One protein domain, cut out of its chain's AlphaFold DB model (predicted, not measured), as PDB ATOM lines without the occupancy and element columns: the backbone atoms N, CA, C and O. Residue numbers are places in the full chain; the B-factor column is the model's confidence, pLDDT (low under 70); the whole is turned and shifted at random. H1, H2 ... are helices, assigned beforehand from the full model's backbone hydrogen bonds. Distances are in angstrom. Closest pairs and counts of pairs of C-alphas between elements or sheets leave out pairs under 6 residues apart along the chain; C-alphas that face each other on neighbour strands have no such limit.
ATOM      1  N   LYS A 221     -13.054  37.075 -18.809       96.00
ATOM      2  CA  LYS A 221     -13.755  36.176 -17.879       96.00
ATOM      3  C   LYS A 221     -15.220  36.021 -18.277       96.00
ATOM      4  O   LYS A 221     -15.836  36.952 -18.792       96.00
ATOM      5  N   CYS A 222     -15.781  34.852 -18.002       96.19
ATOM      6  CA  CYS A 222     -17.209  34.593 -18.037       96.19
ATOM      7  C   CYS A 222     -17.725  34.478 -16.604       96.19
ATOM      8  O   CYS A 222     -17.268  33.637 -15.833       96.19
ATOM      9  N   CYS A 223     -18.700  35.315 -16.263       92.94
ATOM     10  CA  CYS A 223     -19.309  35.348 -14.931       92.94
ATOM     11  C   CYS A 223     -20.731  34.762 -14.916       92.94
ATOM     12  O   CYS A 223     -21.404  34.807 -13.891       92.94
ATOM     13  N   SER A 224     -21.212  34.239 -16.049       94.19
ATOM     14  CA  SER A 224     -22.573  33.719 -16.211       94.19
ATOM     15  C   SER A 224     -22.561  32.202 -16.348       94.19
ATOM     16  O   SER A 224     -21.726  31.641 -17.050       94.19
ATOM     17  N   LEU A 225     -23.525  31.537 -15.707       94.31
ATOM     18  CA  LEU A 225     -23.782  30.102 -15.876       94.31
ATOM     19  C   LEU A 225     -24.816  29.817 -16.978       94.31
ATOM     20  O   LEU A 225     -25.161  28.662 -17.222       94.31
ATOM     21  N   LYS A 226     -25.346  30.852 -17.643       95.50
ATOM     22  CA  LYS A 226     -26.307  30.669 -18.734       95.50
ATOM     23  C   LYS A 226     -25.590  30.103 -19.953       95.50
ATOM     24  O   LYS A 226     -24.602  30.671 -20.413       95.50
ATOM     25  N   PHE A 227     -26.161  29.052 -20.536       92.88
ATOM     26  CA  PHE A 227     -25.621  28.378 -21.719       92.88
ATOM     27  C   PHE A 227     -25.245  29.344 -22.852       92.88
ATOM     28  O   PHE A 227     -24.132  29.298 -23.358       92.88
ATOM     29  N   ARG A 228     -26.138  30.283 -23.199       95.62
ATOM     30  CA  ARG A 228     -25.899  31.271 -24.266       95.62
ATOM     31  C   ARG A 228     -24.672  32.153 -24.006       95.62
ATOM     32  O   ARG A 228     -23.962  32.510 -24.943       95.62
ATOM     33  N   ASP A 229     -24.432  32.519 -22.749       95.38
ATOM     34  CA  ASP A 229     -23.304  33.378 -22.381       95.38
ATOM     35  C   ASP A 229     -21.995  32.581 -22.370       95.38
ATOM     36  O   ASP A 229     -20.962  33.086 -22.815       95.38
ATOM     37  N   LEU A 230     -22.051  31.324 -21.920       94.94
ATOM     38  CA  LEU A 230     -20.924  30.399 -21.974       94.94
ATOM     39  C   LEU A 230     -20.525  30.082 -23.419       94.94
ATOM     40  O   LEU A 230     -19.340  30.126 -23.730       94.94
ATOM     41  N   GLU A 231     -21.486  29.830 -24.306       95.00
ATOM     42  CA  GLU A 231     -21.222  29.547 -25.721       95.00
ATOM     43  C   GLU A 231     -20.600  30.757 -26.423       95.00
ATOM     44  O   GLU A 231     -19.563  30.657 -27.075       95.00
ATOM     45  N   ARG A 232     -21.159  31.952 -26.205       96.19
ATOM     46  CA  ARG A 232     -20.574  33.194 -26.728       96.19
ATOM     47  C   ARG A 232     -19.151  33.418 -26.209       96.19
ATOM     48  O   ARG A 232     -18.291  33.903 -26.945       96.19
ATOM     49  N   HIS A 233     -18.898  33.111 -24.938       96.88
ATOM     50  CA  HIS A 233     -17.559  33.201 -24.357       96.88
ATOM     51  C   HIS A 233     -16.607  32.169 -24.965       96.88
ATOM     52  O   HIS A 233     -15.496  32.536 -25.334       96.88
ATOM     53  N   TYR A 234     -17.053  30.922 -25.134       94.94
ATOM     54  CA  TYR A 234     -16.304  29.859 -25.800       94.94
ATOM     55  C   TYR A 234     -15.885  30.276 -27.207       94.94
ATOM     56  O   TYR A 234     -14.699  30.233 -27.520       94.94
ATOM     57  N   GLN A 235     -16.820  30.753 -28.028       95.38
ATOM     58  CA  GLN A 235     -16.538  31.173 -29.401       95.38
ATOM     59  C   GLN A 235     -15.479  32.279 -29.449       95.38
ATOM     60  O   GLN A 235     -14.509  32.185 -30.202       95.38
ATOM     61  N   ARG A 236     -15.614  33.299 -28.591       94.25
ATOM     62  CA  ARG A 236     -14.648  34.407 -28.506       94.25
ATOM     63  C   ARG A 236     -13.279  33.947 -28.018       94.25
ATOM     64  O   ARG A 236     -12.269  34.326 -28.602       94.25
ATOM     65  N   MET A 237     -13.239  33.119 -26.977       94.88
ATOM     66  CA  MET A 237     -11.989  32.556 -26.467       94.88
ATOM     67  C   MET A 237     -11.317  31.652 -27.500       94.88
ATOM     68  O   MET A 237     -10.106  31.724 -27.666       94.88
ATOM     69  N   ASN A 238     -12.079  30.835 -28.224       92.12
ATOM     70  CA  ASN A 238     -11.550  29.956 -29.260       92.12
ATOM     71  C   ASN A 238     -10.986  30.762 -30.441       92.12
ATOM     72  O   ASN A 238      -9.898  30.466 -30.926       92.12
ATOM     73  N   HIS A 239     -11.674  31.828 -30.853       90.50
ATOM     74  CA  HIS A 239     -11.172  32.745 -31.875       90.50
ATOM     75  C   HIS A 239      -9.837  33.386 -31.460       90.50
ATOM     76  O   HIS A 239      -8.839  33.238 -32.165       90.50
ATOM     77  N   LEU A 240      -9.783  33.990 -30.266       91.88
ATOM     78  CA  LEU A 240      -8.556  34.575 -29.716       91.88
ATOM     79  C   LEU A 240      -7.437  33.534 -29.569       91.88
ATOM     80  O   LEU A 240      -6.292  33.823 -29.899       91.88
ATOM     81  N   TYR A 241      -7.759  32.310 -29.140       90.69
ATOM     82  CA  TYR A 241      -6.802  31.205 -29.032       90.69
ATOM     83  C   TYR A 241      -6.116  30.913 -30.372       90.69
ATOM     84  O   TYR A 241      -4.911  30.667 -30.403       90.69
ATOM     85  N   HIS A 242      -6.843  30.974 -31.488       87.62
ATOM     86  CA  HIS A 242      -6.253  30.798 -32.812       87.62
ATOM     87  C   HIS A 242      -5.434  32.017 -33.259       87.62
ATOM     88  O   HIS A 242      -4.315  31.829 -33.746       87.62
ATOM     89  N   GLU A 243      -5.930  33.240 -33.041       84.88
ATOM     90  CA  GLU A 243      -5.210  34.479 -33.384       84.88
ATOM     91  C   GLU A 243      -3.856  34.579 -32.671       84.88
ATOM     92  O   GLU A 243      -2.841  34.908 -33.290       84.88
ATOM     93  N   ILE A 244      -3.807  34.222 -31.382       88.75
ATOM     94  CA  ILE A 244      -2.576  34.300 -30.585       88.75
ATOM     95  C   ILE A 244      -1.639  33.096 -30.790       88.75
ATOM     96  O   ILE A 244      -0.584  33.009 -30.162       88.75
ATOM     97  N   GLY A 245      -1.995  32.168 -31.686       83.56
ATOM     98  CA  GLY A 245      -1.188  30.990 -32.005       83.56
ATOM     99  C   GLY A 245      -1.196  29.926 -30.909       83.56
ATOM    100  O   GLY A 245      -0.184  29.262 -30.684       83.56
ATOM    101  N   GLY A 246      -2.325  29.740 -30.227       82.00
ATOM    102  CA  GLY A 246      -2.411  28.956 -28.999       82.00
ATOM    103  C   GLY A 246      -2.132  27.461 -29.134       82.00
ATOM    104  O   GLY A 246      -1.889  26.788 -28.138       82.00
ATOM    105  N   PHE A 247      -2.055  26.934 -30.356       79.50
ATOM    106  CA  PHE A 247      -1.543  25.585 -30.617       79.50
ATOM    107  C   PHE A 247      -0.067  25.401 -30.213       79.50
ATOM    108  O   PHE A 247       0.388  24.267 -30.108       79.50
ATOM    109  N   LYS A 248       0.678  26.496 -30.007       80.19
ATOM    110  CA  LYS A 248       2.074  26.481 -29.545       80.19
ATOM    111  C   LYS A 248       2.218  26.521 -28.021       80.19
ATOM    112  O   LYS A 248       3.323  26.316 -27.535       80.19
ATOM    113  N   ASP A 249       1.147  26.823 -27.286       80.25
ATOM    114  CA  ASP A 249       1.187  27.026 -25.837       80.25
ATOM    115  C   ASP A 249       0.036  26.278 -25.157       80.25
ATOM    116  O   ASP A 249      -1.122  26.707 -25.151       80.25
ATOM    117  N   ASP A 250       0.371  25.132 -24.565       77.56
ATOM    118  CA  ASP A 250      -0.594  24.291 -23.864       77.56
ATOM    119  C   ASP A 250      -1.158  24.952 -22.594       77.56
ATOM    120  O   ASP A 250      -2.265  24.601 -22.172       77.56
ATOM    121  N   ASN A 251      -0.482  25.962 -22.029       86.12
ATOM    122  CA  ASN A 251      -0.957  26.663 -20.831       86.12
ATOM    123  C   ASN A 251      -2.197  27.516 -21.105       86.12
ATOM    124  O   ASN A 251      -3.005  27.740 -20.204       86.12
ATOM    125  N   LEU A 252      -2.417  27.937 -22.353       90.19
ATOM    126  CA  LEU A 252      -3.592  28.731 -22.717       90.19
ATOM    127  C   LEU A 252      -4.902  27.964 -22.509       90.19
ATOM    128  O   LEU A 252      -5.951  28.573 -22.293       90.19
ATOM    129  N   LYS A 253      -4.856  26.624 -22.503       88.75
ATOM    130  CA  LYS A 253      -6.017  25.807 -22.130       88.75
ATOM    131  C   LYS A 253      -6.383  25.992 -20.659       88.75
ATOM    132  O   LYS A 253      -7.563  26.080 -20.331       88.75
ATOM    133  N   LEU A 254      -5.381  26.095 -19.783       89.75
ATOM    134  CA  LEU A 254      -5.584  26.370 -18.360       89.75
ATOM    135  C   LEU A 254      -6.128  27.785 -18.153       89.75
ATOM    136  O   LEU A 254      -7.049  27.968 -17.361       89.75
ATOM    137  N   THR A 255      -5.640  28.768 -18.913       93.44
ATOM    138  CA  THR A 255      -6.191  30.133 -18.914       93.44
ATOM    139  C   THR A 255      -7.659  30.154 -19.328       93.44
ATOM    140  O   THR A 255      -8.464  30.809 -18.669       93.44
ATOM    141  N   PHE A 256      -8.036  29.403 -20.369       94.12
ATOM    142  CA  PHE A 256      -9.438  29.262 -20.758       94.12
ATOM    143  C   PHE A 256     -10.281  28.659 -19.633       94.12
ATOM    144  O   PHE A 256     -11.330  29.201 -19.298       94.12
ATOM    145  N   ILE A 257      -9.818  27.593 -18.988       93.00
ATOM    146  CA  ILE A 257     -10.527  27.007 -17.846       93.00
ATOM    147  C   ILE A 257     -10.683  28.041 -16.721       93.00
ATOM    148  O   ILE A 257     -11.787  28.247 -16.226       93.00
ATOM    149  N   ALA A 258      -9.614  28.766 -16.384       93.62
ATOM    150  CA  ALA A 258      -9.625  29.838 -15.387       93.62
ATOM    151  C   ALA A 258     -10.440  31.079 -15.812       93.62
ATOM    152  O   ALA A 258     -10.607  32.014 -15.022       93.62
ATOM    153  N   SER A 259     -10.914  31.134 -17.060       95.62
ATOM    154  CA  SER A 259     -11.822  32.177 -17.540       95.62
ATOM    155  C   SER A 259     -13.293  31.859 -17.275       95.62
ATOM    156  O   SER A 259     -14.114  32.768 -17.322       95.62
ATOM    157  N   LEU A 260     -13.641  30.599 -16.998       96.06
ATOM    158  CA  LEU A 260     -15.014  30.163 -16.747       96.06
ATOM    159  C   LEU A 260     -15.443  30.422 -15.289       96.06
ATOM    160  O   LEU A 260     -14.584  30.561 -14.414       96.06
ATOM    161  N   PRO A 261     -16.754  30.424 -14.979       95.25
ATOM    162  CA  PRO A 261     -17.228  30.481 -13.599       95.25
ATOM    163  C   PRO A 261     -16.655  29.340 -12.750       95.25
ATOM    164  O   PRO A 261     -16.662  28.186 -13.178       95.25
ATOM    165  N   GLN A 262     -16.217  29.641 -11.522       92.69
ATOM    166  CA  GLN A 262     -15.541  28.680 -10.632       92.69
ATOM    167  C   GLN A 262     -16.317  27.370 -10.437       92.69
ATOM    168  O   GLN A 262     -15.709  26.308 -10.351       92.69
ATOM    169  N   LEU A 263     -17.653  27.431 -10.437       93.00
ATOM    170  CA  LEU A 263     -18.525  26.271 -10.251       93.00
ATOM    171  C   LEU A 263     -18.332  25.182 -11.323       93.00
ATOM    172  O   LEU A 263     -18.478  24.004 -11.018       93.00
ATOM    173  N   ILE A 264     -17.995  25.564 -12.562       91.38
ATOM    174  CA  ILE A 264     -17.875  24.622 -13.690       91.38
ATOM    175  C   ILE A 264     -16.426  24.263 -14.034       91.38
ATOM    176  O   ILE A 264     -16.197  23.300 -14.763       91.38
ATOM    177  N   GLN A 265     -15.439  24.997 -13.506       92.12
ATOM    178  CA  GLN A 265     -14.025  24.755 -13.816       92.12
ATOM    179  C   GLN A 265     -13.570  23.315 -13.518       92.12
ATOM    180  O   GLN A 265     -12.924  22.738 -14.394       92.12
ATOM    181  N   PRO A 266     -13.909  22.689 -12.366       91.44
ATOM    182  CA  PRO A 266     -13.449  21.333 -12.058       91.44
ATOM    183  C   PRO A 266     -13.980  20.286 -13.041       91.44
ATOM    184  O   PRO A 266     -13.275  19.337 -13.382       91.44
ATOM    185  N   GLU A 267     -15.213  20.463 -13.523       88.88
ATOM    186  CA  GLU A 267     -15.816  19.550 -14.493       88.88
ATOM    187  C   GLU A 267     -15.136  19.688 -15.859       88.88
ATOM    188  O   GLU A 267     -14.694  18.699 -16.441       88.88
ATOM    189  N   VAL A 268     -14.936  20.927 -16.324       88.38
ATOM    190  CA  VAL A 268     -14.227  21.209 -17.584       88.38
ATOM    191  C   VAL A 268     -12.789  20.680 -17.527       88.38
ATOM    192  O   VAL A 268     -12.307  20.098 -18.498       88.38
ATOM    193  N   GLN A 269     -12.106  20.838 -16.386       87.38
ATOM    194  CA  GLN A 269     -10.769  20.279 -16.160       87.38
ATOM    195  C   GLN A 269     -10.763  18.763 -16.286       87.38
ATOM    196  O   GLN A 269      -9.873  18.223 -16.939       87.38
ATOM    197  N   ARG A 270     -11.751  18.077 -15.700       85.88
ATOM    198  CA  ARG A 270     -11.856  16.618 -15.780       85.88
ATOM    199  C   ARG A 270     -12.006  16.163 -17.229       85.88
ATOM    200  O   ARG A 270     -11.246  15.308 -17.670       85.88
ATOM    201  N   MET A 271     -12.901  16.798 -17.988       82.06
ATOM    202  CA  MET A 271     -13.114  16.475 -19.402       82.06
ATOM    203  C   MET A 271     -11.878  16.762 -20.266       82.06
ATOM    204  O   MET A 271     -11.471  15.923 -21.070       82.06
ATOM    205  N   CYS A 272     -11.227  17.913 -20.074       73.44
ATOM    206  CA  CYS A 272      -9.985  18.251 -20.772       73.44
ATOM    207  C   CYS A 272      -8.828  17.309 -20.396       73.44
ATOM    208  O   CYS A 272      -8.040  16.930 -21.262       73.44
ATOM    209  N   GLY A 273      -8.729  16.900 -19.128       66.00
ATOM    210  CA  GLY A 273      -7.706  15.976 -18.635       66.00
ATOM    211  C   GLY A 273      -7.805  14.589 -19.272       66.00
ATOM    212  O   GLY A 273      -6.786  14.009 -19.650       66.00
ATOM    213  N   THR A 274      -9.019  14.086 -19.499       55.69
ATOM    214  CA  THR A 274      -9.239  12.818 -20.215       55.69
ATOM    215  C   THR A 274      -8.820  12.906 -21.693       55.69
ATOM    216  O   THR A 274      -8.288  11.943 -22.248       55.69
ATOM    217  N   ILE A 275      -8.967  14.075 -22.329       54.12
ATOM    218  CA  ILE A 275      -8.547  14.318 -23.724       54.12
ATOM    219  C   ILE A 275      -7.008  14.438 -23.847       54.12
ATOM    220  O   ILE A 275      -6.410  14.002 -24.835       54.12
ATOM    221  N   LEU A 276      -6.323  14.978 -22.833       50.53
ATOM    222  CA  LEU A 276      -4.853  15.065 -22.818       50.53
ATOM    223  C   LEU A 276      -4.189  13.699 -22.572       50.53
ATOM    224  O   LEU A 276      -3.160  13.398 -23.173       50.53
ATOM    225  N   LEU A 277      -4.791  12.836 -21.750       49.09
ATOM    226  CA  LEU A 277      -4.289  11.472 -21.536       49.09
ATOM    227  C   LEU A 277      -4.474  10.587 -22.776       49.09
ATOM    228  O   LEU A 277      -3.575   9.828 -23.124       49.09
ATOM    229  N   THR A 278      -5.591  10.726 -23.492       45.22
ATOM    230  CA  THR A 278      -5.853   9.964 -24.727       45.22
ATOM    231  C   THR A 278      -4.982  10.419 -25.902       45.22
ATOM    232  O   THR A 278      -4.466   9.578 -26.634       45.22
ATOM    233  N   SER A 279      -4.720  11.721 -26.053       45.66
ATOM    234  CA  SER A 279      -3.802  12.228 -27.091       45.66
ATOM    235  C   SER A 279      -2.329  11.868 -26.846       45.66
ATOM    236  O   SER A 279      -1.591  11.640 -27.807       45.66
ATOM    237  N   ASN A 280      -1.901  11.739 -25.585       42.94
ATOM    238  CA  ASN A 280      -0.573  11.215 -25.245       42.94
ATOM    239  C   ASN A 280      -0.474   9.689 -25.412       42.94
ATOM    240  O   ASN A 280       0.571   9.199 -25.831       42.94
ATOM    241  N   LEU A 281      -1.553   8.936 -25.177       43.38
ATOM    242  CA  LEU A 281      -1.577   7.489 -25.419       43.38
ATOM    243  C   LEU A 281      -1.481   7.152 -26.918       43.38
ATOM    244  O   LEU A 281      -0.779   6.219 -27.294       43.38
TER     245      LEU A 281
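Overview. This is residues 221 to 281 of the 288 residues of an uncharacterized protein of Jatropha curcas (UniProt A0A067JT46). The printed part runs back and forth in a zigzag of three helices, the short H2 between the long H1 and H3, with residues 273 to 281 of H3 sticking out. The 61 residues hold three named helices, H1, H2, H3 in chain order, and no named strand: all helix. The whole is compact, radius of gyration of the C-alphas 12.0 A, spanning 34 by 26 by 15 A.

Along the chain. H1, residues 227 to 243, begins at C-alpha 227 (-25.621, 28.378, -21.719) and is 24.3 A long. H2 is residues 251 to 257, 10.0 A. H3, residues 265 to 281, 24.2 A, ends at C-alpha 281 (-1.577, 7.489, -25.419).

Arrangement. H1 and H2 are close but not clearly touching, closest C-alphas Met 237 and Phe 256 at 7.1 A, at a shallow tilt of 14 degrees, opposite ways. H2 and H3, a helical hairpin, only just touch, with 3 pairs of C-alphas within 8 A, through residues 265 to 269 of H3 alone; the closest C-alphas, Ile 257 and Gln 265, are 5.8 A apart. Their tilt of 37 degrees, opposite ways, is only just steep. H1 and H3 are apart. In H1, H2 and H3 every O i to N i+4 pair is within hydrogen-bond range.

Size, cuts and confidence. The C-alphas farthest apart, Ser 224 and Leu 281, are 34.8 A apart. The printed part has no cut, and both links are short. Residues 273 to 281 have pLDDT under 70.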